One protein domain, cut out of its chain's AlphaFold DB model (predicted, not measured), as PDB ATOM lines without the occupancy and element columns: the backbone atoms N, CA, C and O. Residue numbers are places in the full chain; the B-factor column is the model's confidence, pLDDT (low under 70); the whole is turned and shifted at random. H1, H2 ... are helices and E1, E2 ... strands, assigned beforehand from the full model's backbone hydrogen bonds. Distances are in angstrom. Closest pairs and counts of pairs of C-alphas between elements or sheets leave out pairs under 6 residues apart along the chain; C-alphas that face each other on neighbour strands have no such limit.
ATOM      1  N   VAL A 294      17.857 -36.033  38.426       72.62
ATOM      2  CA  VAL A 294      18.665 -36.775  37.453       72.62
ATOM      3  C   VAL A 294      19.889 -35.933  37.118       72.62
ATOM      4  O   VAL A 294      19.768 -34.774  36.736       72.62
ATOM      5  N   LYS A 295      21.087 -36.500  37.264       73.62
ATOM      6  CA  LYS A 295      22.317 -35.840  36.819       73.62
ATOM      7  C   LYS A 295      22.492 -36.097  35.328       73.62
ATOM      8  O   LYS A 295      22.721 -37.238  34.932       73.62
ATOM      9  N   ALA A 296      22.348 -35.062  34.511       69.94
ATOM     10  CA  ALA A 296      22.551 -35.145  33.071       69.94
ATOM     11  C   ALA A 296      22.970 -33.780  32.521       69.94
ATOM     12  O   ALA A 296      22.661 -32.741  33.103       69.94
ATOM     13  N   ARG A 297      23.672 -33.792  31.386       72.31
ATOM     14  CA  ARG A 297      24.024 -32.574  30.657       72.31
ATOM     15  C   ARG A 297      22.860 -32.191  29.746       72.31
ATOM     16  O   ARG A 297      22.425 -33.014  28.943       72.31
ATOM     17  N   VAL A 298      22.370 -30.962  29.875       73.06
ATOM     18  CA  VAL A 298      21.318 -30.405  29.015       73.06
ATOM     19  C   VAL A 298      21.971 -29.456  28.016       73.06
ATOM     20  O   VAL A 298      22.748 -28.593  28.408       73.06
ATOM     21  N   ASP A 299      21.681 -29.638  26.730       74.50
ATOM     22  CA  ASP A 299      22.147 -28.743  25.669       74.50
ATOM     23  C   ASP A 299      21.125 -27.609  25.489       74.50
ATOM     24  O   ASP A 299      20.058 -27.809  24.899       74.50
ATOM     25  N   GLU A 300      21.409 -26.439  26.074       66.12
ATOM     26  CA  GLU A 300      20.466 -25.311  26.179       66.12
ATOM     27  C   GLU A 300      19.992 -24.803  24.802       66.12
ATOM     28  O   GLU A 300      18.858 -24.348  24.678       66.12
ATOM     29  N   TYR A 301      20.798 -24.960  23.742       66.25
ATOM     30  CA  TYR A 301      20.497 -24.472  22.386       66.25
ATOM     31  C   TYR A 301      19.307 -25.160  21.703       66.25
ATOM     32  O   TYR A 301      18.839 -24.694  20.663       66.25
ATOM     33  N   ARG A 302      18.814 -26.274  22.258       72.44
ATOM     34  CA  ARG A 302      17.684 -27.033  21.699       72.44
ATOM     35  C   ARG A 302      16.322 -26.620  22.256       72.44
ATOM     36  O   ARG A 302      15.310 -27.088  21.741       72.44
ATOM     37  N   PHE A 303      16.289 -25.770  23.281       79.94
ATOM     38  CA  PHE A 303      15.067 -25.411  23.998       79.94
ATOM     39  C   PHE A 303      14.912 -23.897  24.105       79.94
ATOM     40  O   PHE A 303      15.891 -23.155  24.160       79.94
ATOM     41  N   LYS A 304      13.669 -23.423  24.201       79.06
ATOM     42  CA  LYS A 304      13.408 -22.050  24.646       79.06
ATOM     43  C   LYS A 304      13.626 -21.989  26.154       79.06
ATOM     44  O   LYS A 304      12.966 -22.709  26.898       79.06
ATOM     45  N   THR A 305      14.558 -21.162  26.613       80.81
ATOM     46  CA  THR A 305      14.917 -21.078  28.032       80.81
ATOM     47  C   THR A 305      14.129 -19.988  28.754       80.81
ATOM     48  O   THR A 305      13.980 -18.871  28.261       80.81
ATOM     49  N   VAL A 306      13.621 -20.316  29.943       82.19
ATOM     50  CA  VAL A 306      12.971 -19.368  30.860       82.19
ATOM     51  C   VAL A 306      13.705 -19.427  32.193       82.19
ATOM     52  O   VAL A 306      13.772 -20.483  32.817       82.19
ATOM     53  N   ILE A 307      14.270 -18.303  32.630       84.00
ATOM     54  CA  ILE A 307      14.991 -18.225  33.904       84.00
ATOM     55  C   ILE A 307      13.977 -17.987  35.020       84.00
ATOM     56  O   ILE A 307      13.186 -17.047  34.962       84.00
ATOM     57  N   VAL A 308      13.997 -18.853  36.029       83.31
ATOM     58  CA  VAL A 308      13.193 -18.719  37.242       83.31
ATOM     59  C   VAL A 308      14.117 -18.222  38.343       83.31
ATOM     60  O   VAL A 308      15.106 -18.875  38.659       83.31
ATOM     61  N   GLU A 309      13.825 -17.055  38.912       76.62
ATOM     62  CA  GLU A 309      14.709 -16.399  39.889       76.62
ATOM     63  C   GLU A 309      14.559 -16.973  41.305       76.62
ATOM     64  O   GLU A 309      15.508 -16.988  42.089       76.62
ATOM     65  N   SER A 310      13.370 -17.480  41.637       79.44
ATOM     66  CA  SER A 310      13.058 -18.034  42.953       79.44
ATOM     67  C   SER A 310      13.095 -19.561  42.944       79.44
ATOM     68  O   SER A 310      12.421 -20.220  42.150       79.44
ATOM     69  N   ALA A 311      13.825 -20.140  43.901       75.00
ATOM     70  CA  ALA A 311      13.840 -21.586  44.121       75.00
ATOM     71  C   ALA A 311      12.446 -22.135  44.471       75.00
ATOM     72  O   ALA A 311      12.124 -23.270  44.122       75.00
ATOM     73  N   GLU A 312      11.629 -21.343  45.174       74.62
ATOM     74  CA  GLU A 312      10.286 -21.749  45.597       74.62
ATOM     75  C   GLU A 312       9.336 -21.847  44.402       74.62
ATOM     76  O   GLU A 312       8.588 -22.820  44.292       74.62
ATOM     77  N   ASP A 313       9.434 -20.904  43.464       78.12
ATOM     78  CA  ASP A 313       8.631 -20.909  42.239       78.12
ATOM     79  C   ASP A 313       9.060 -22.041  41.301       78.12
ATOM     80  O   ASP A 313       8.215 -22.713  40.704       78.12
ATOM     81  N   PHE A 314      10.367 -22.320  41.230       83.25
ATOM     82  CA  PHE A 314      10.896 -23.452  40.473       83.25
ATOM     83  C   PHE A 314      10.413 -24.797  41.040       83.25
ATOM     84  O   PHE A 314       9.969 -25.666  40.285       83.25
ATOM     85  N   ASP A 315      10.428 -24.971  42.368       77.44
ATOM     86  CA  ASP A 315       9.900 -26.182  43.010       77.44
ATOM     87  C   ASP A 315       8.378 -26.300  42.837       77.44
ATOM     88  O   ASP A 315       7.868 -27.391  42.581       77.44
ATOM     89  N   ALA A 316       7.630 -25.195  42.919       78.44
ATOM     90  CA  ALA A 316       6.185 -25.192  42.686       78.44
ATOM     91  C   ALA A 316       5.829 -25.604  41.245       78.44
ATOM     92  O   ALA A 316       4.918 -26.416  41.038       78.44
ATOM     93  N   LEU A 317       6.580 -25.107  40.256       79.75
ATOM     94  CA  LEU A 317       6.476 -25.512  38.851       79.75
ATOM     95  C   LEU A 317       6.781 -27.001  38.673       79.75
ATOM     96  O   LEU A 317       5.968 -27.736  38.105       79.75
ATOM     97  N   ALA A 318       7.903 -27.469  39.223       77.62
ATOM     98  CA  ALA A 318       8.281 -28.879  39.170       77.62
ATOM     99  C   ALA A 318       7.214 -29.771  39.822       77.62
ATOM    100  O   ALA A 318       6.874 -30.828  39.284       77.62
ATOM    101  N   ARG A 319       6.627 -29.329  40.946       75.56
ATOM    102  CA  ARG A 319       5.538 -30.025  41.651       75.56
ATOM    103  C   ARG A 319       4.320 -30.245  40.770       75.56
ATOM    104  O   ARG A 319       3.837 -31.377  40.712       75.56
ATOM    105  N   ARG A 320       3.871 -29.194  40.082       80.44
ATOM    106  CA  ARG A 320       2.639 -29.189  39.283       80.44
ATOM    107  C   ARG A 320       2.703 -30.100  38.057       80.44
ATOM    108  O   ARG A 320       1.668 -30.615  37.651       80.44
ATOM    109  N   VAL A 321       3.889 -30.292  37.485       79.88
ATOM    110  CA  VAL A 321       4.067 -31.005  36.206       79.88
ATOM    111  C   VAL A 321       4.570 -32.444  36.385       79.88
ATOM    112  O   VAL A 321       4.551 -33.226  35.445       79.88
ATOM    113  N   ASP A 322       4.983 -32.814  37.599       74.75
ATOM    114  CA  ASP A 322       5.482 -34.159  37.949       74.75
ATOM    115  C   ASP A 322       6.633 -34.678  37.067       74.75
ATOM    116  O   ASP A 322       6.860 -35.877  36.938       74.75
ATOM    117  N   ALA A 323       7.411 -33.756  36.496       75.00
ATOM    118  CA  ALA A 323       8.602 -34.066  35.718       75.00
ATOM    119  C   ALA A 323       9.863 -34.134  36.610       75.00
ATOM    120  O   ALA A 323       9.936 -33.455  37.645       75.00
ATOM    121  N   PRO A 324      10.872 -34.949  36.244       75.81
ATOM    122  CA  PRO A 324      12.148 -34.986  36.949       75.81
ATOM    123  C   PRO A 324      12.914 -33.671  36.766       75.81
ATOM    124  O   PRO A 324      12.909 -33.077  35.690       75.81
ATOM    125  N   VAL A 325      13.617 -33.247  37.816       82.50
ATOM    126  CA  VAL A 325      14.521 -32.090  37.757       82.50
ATOM    127  C   VAL A 325      15.903 -32.584  37.348       82.50
ATOM    128  O   VAL A 325      16.451 -33.493  37.977       82.50
ATOM    129  N   ILE A 326      16.472 -31.995  36.302       83.25
ATOM    130  CA  ILE A 326      17.819 -32.315  35.834       83.25
ATOM    131  C   ILE A 326      18.807 -31.343  36.473       83.25
ATOM    132  O   ILE A 326      18.585 -30.137  36.452       83.25
ATOM    133  N   TYR A 327      19.898 -31.850  37.040       82.31
ATOM    134  CA  TYR A 327      20.963 -31.018  37.604       82.31
ATOM    135  C   TYR A 327      22.236 -31.135  36.762       82.31
ATOM    136  O   TYR A 327      22.775 -32.237  36.614       82.31
ATOM    137  N   SER A 328      22.710 -30.002  36.230       79.56
ATOM    138  CA  SER A 328      24.008 -29.906  35.550       79.56
ATOM    139  C   SER A 328      25.073 -29.486  36.556       79.56
ATOM    140  O   SER A 328      25.079 -28.351  37.036       79.56
ATOM    141  N   GLU A 329      25.996 -30.396  36.868       73.12
ATOM    142  CA  GLU A 329      27.124 -30.116  37.766       73.12
ATOM    143  C   GLU A 329      28.137 -29.133  37.165       73.12
ATOM    144  O   GLU A 329      28.781 -28.408  37.918       73.12
ATOM    145  N   GLN A 330      28.262 -29.079  35.831       72.19
ATOM    146  CA  GLN A 330      29.200 -28.172  35.156       72.19
ATOM    147  C   GLN A 330      28.817 -26.702  35.357       72.19
ATOM    148  O   GLN A 330      29.693 -25.879  35.608       72.19
ATOM    149  N   ASP A 331      27.518 -26.401  35.330       69.81
ATOM    150  CA  ASP A 331      27.009 -25.023  35.347       69.81
ATOM    151  C   ASP A 331      26.275 -24.663  36.648       69.81
ATOM    152  O   ASP A 331      25.802 -23.539  36.797       69.81
ATOM    153  N   ARG A 332      26.164 -25.613  37.592       78.19
ATOM    154  CA  ARG A 332      25.404 -25.493  38.856       78.19
ATOM    155  C   ARG A 332      23.969 -24.989  38.656       78.19
ATOM    156  O   ARG A 332      23.463 -24.164  39.417       78.19
ATOM    157  N   LYS A 333      23.298 -25.516  37.635       84.75
ATOM    158  CA  LYS A 333      21.927 -25.147  37.261       84.75
ATOM    159  C   LYS A 333      20.975 -26.330  37.393       84.75
ATOM    160  O   LYS A 333      21.329 -27.478  37.103       84.75
ATOM    161  N   TYR A 334      19.751 -26.021  37.801       83.69
ATOM    162  CA  TYR A 334      18.616 -26.931  37.826       83.69
ATOM    163  C   TYR A 334      17.717 -26.652  36.625       83.69
ATOM    164  O   TYR A 334      17.355 -25.507  36.365       83.69
ATOM    165  N   TYR A 335      17.339 -27.711  35.919       85.12
ATOM    166  CA  TYR A 335      16.531 -27.654  34.710       85.12
ATOM    167  C   TYR A 335      15.249 -28.457  34.889       85.12
ATOM    168  O   TYR A 335      15.269 -29.596  35.363       85.12
ATOM    169  N   LEU A 336      14.135 -27.876  34.459       86.38
ATOM    170  CA  LEU A 336      12.851 -28.549  34.311       86.38
ATOM    171  C   LEU A 336      12.413 -28.402  32.851       86.38
ATOM    172  O   LEU A 336      12.161 -27.290  32.389       86.38
ATOM    173  N   VAL A 337      12.347 -29.514  32.119       83.88
ATOM    174  CA  VAL A 337      12.010 -29.520  30.687       83.88
ATOM    175  C   VAL A 337      10.556 -29.935  30.505       83.88
ATOM    176  O   VAL A 337      10.154 -31.010  30.950       83.88
ATOM    177  N   ILE A 338       9.772 -29.079  29.851       82.62
ATOM    178  CA  ILE A 338       8.356 -29.311  29.555       82.62
ATOM    179  C   ILE A 338       8.140 -28.987  28.075       82.62
ATOM    180  O   ILE A 338       8.135 -27.821  27.686       82.62
ATOM    181  N   GLY A 339       7.974 -30.017  27.241       80.81
ATOM    182  CA  GLY A 339       7.869 -29.839  25.790       80.81
ATOM    183  C   GLY A 339       9.161 -29.271  25.189       80.81
ATOM    184  O   GLY A 339      10.222 -29.875  25.333       80.81
ATOM    185  N   ASP A 340       9.065 -28.117  24.524       81.62
ATOM    186  CA  ASP A 340      10.176 -27.380  23.902       81.62
ATOM    187  C   ASP A 340      10.764 -26.267  24.798       81.62
ATOM    188  O   ASP A 340      11.660 -25.536  24.366       81.62
ATOM    189  N   ILE A 341      10.292 -26.140  26.046       83.38
ATOM    190  CA  ILE A 341      10.710 -25.096  26.994       83.38
ATOM    191  C   ILE A 341      11.519 -25.704  28.147       83.38
ATOM    192  O   ILE A 341      11.098 -26.679  28.779       83.38
ATOM    193  N   ALA A 342      12.661 -25.091  28.459       86.12
ATOM    194  CA  ALA A 342      13.490 -25.415  29.615       86.12
ATOM    195  C   ALA A 342      13.421 -24.285  30.651       86.12
ATOM    196  O   ALA A 342      13.915 -23.180  30.420       86.12
ATOM    197  N   TYR A 343      12.826 -24.569  31.807       86.62
ATOM    198  CA  TYR A 343      12.868 -23.675  32.959       86.62
ATOM    199  C   TYR A 343      14.183 -23.896  33.698       86.62
ATOM    200  O   TYR A 343      14.526 -25.041  34.001       86.62
ATOM    201  N   VAL A 344      14.916 -22.820  33.974       86.06
ATOM    202  CA  VAL A 344      16.261 -22.872  34.554       86.06
ATOM    203  C   VAL A 344      16.287 -22.099  35.862       86.06
ATOM    204  O   VAL A 344      15.957 -20.916  35.886       86.06
ATOM    205  N   TYR A 345      16.721 -22.756  36.932       84.88
ATOM    206  CA  TYR A 345      17.056 -22.117  38.201       84.88
ATOM    207  C   TYR A 345      18.560 -22.246  38.442       84.88
ATOM    208  O   TYR A 345      19.107 -23.351  38.430       84.88
ATOM    209  N   GLN A 346      19.233 -21.117  38.646       81.81
ATOM    210  CA  GLN A 346      20.653 -21.078  38.980       81.81
ATOM    211  C   GLN A 346      20.807 -20.730  40.458       81.81
ATOM    212  O   GLN A 346      20.272 -19.724  40.921       81.81
ATOM    213  N   GLU A 347      21.529 -21.571  41.194       68.62
ATOM    214  CA  GLU A 347      21.873 -21.278  42.584       68.62
ATOM    215  C   GLU A 347      23.016 -20.251  42.578       68.62
ATOM    216  O   GLU A 347      24.050 -20.482  41.944       68.62
TER     217      GLU A 347
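What this domain is: This is residues 294 to 347 of the 348 residues of an uncharacterized protein of Thermosphaera aggregans (UniProt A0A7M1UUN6). A small, strongly twisted sheet of four strands has one helix, H1, over one face, running along the inner strands E3 and E4. The opening stretch pairs briefly beside E2 with residues 294 to 295, and residues 296 to 303 then loop past the other face of the sheet to reach E1 at the opposite edge. The printed part has 54 residues with one named helix and four named strands, in the order E1, H1, E2, E3, E4 along the chain; the sheet runs E1, E4, E3, E2 and is mixed, and the class is mixed, helices and strands. The whole is compact and rounded, with a radius of gyration of the C-alphas of 10.1 A and spans of 24 by 23 by 19 A.

How they stand to each other: Residues 294 to 295 pair in parallel with residues 326 to 327 of E2, the edge strand of residues 325 to 328. E1, residues 304 to 307, is the other edge strand and is apart from E2. E1 is parallel to its neighbour E4, residues 341 to 346, at 30 degrees, with N 344 and O 306 2.8 A apart, within hydrogen-bond range. H1, residues 311 to 321, is on the sheet at a height over the sheet of 9.4 A. It lies over E4 and E3, the latter being residues 333 to 338, and runs along the strands, at 26 degrees to E3 on the local plane. Its closest C-alphas to E4 are those of Phe 314 and Tyr 345, 6.7 A apart; to E3, those of Ala 318 and Leu 336, also 6.7 A. In H1 every O i to N i+4 pair is within hydrogen-bond range. E1, H1 and E2 form a split strand-helix-strand unit, two strands of one sheet joined through a helix, with E4 and E3 between them in the sheet, and its crossover is right-handed. E2, E3 and E4 form a meander, each strand the antiparallel neighbour of the one before. The hairpin of E2 and E3 has an angle of 139 degrees between directions, with N 326 and O 335 at 2.8 A. The hairpin of E3 and E4 has 160 degrees, with N 334 and O 345 at 2.8 A.

Where its parts are: E1 begins at C-alpha 304 (13.408, -22.050, 24.646) and is 10.1 A long. H1 begins at C-alpha 311 (13.840, -21.586, 44.121) and is 15.7 A long. E2 measures 10.0 A and E3 16.2 A. E4 measures 16.1 A and ends at C-alpha 346 (20.653, -21.078, 38.980).

The domain as a whole: The C-alphas farthest apart are those of Arg 320 and Gln 330, 26.9 A. The printed part has no cut, and the four links between named elements are tight. The mean pLDDT of the printed part is 78.5; residues 296, 300 to 301, 331 and 347 are under 70.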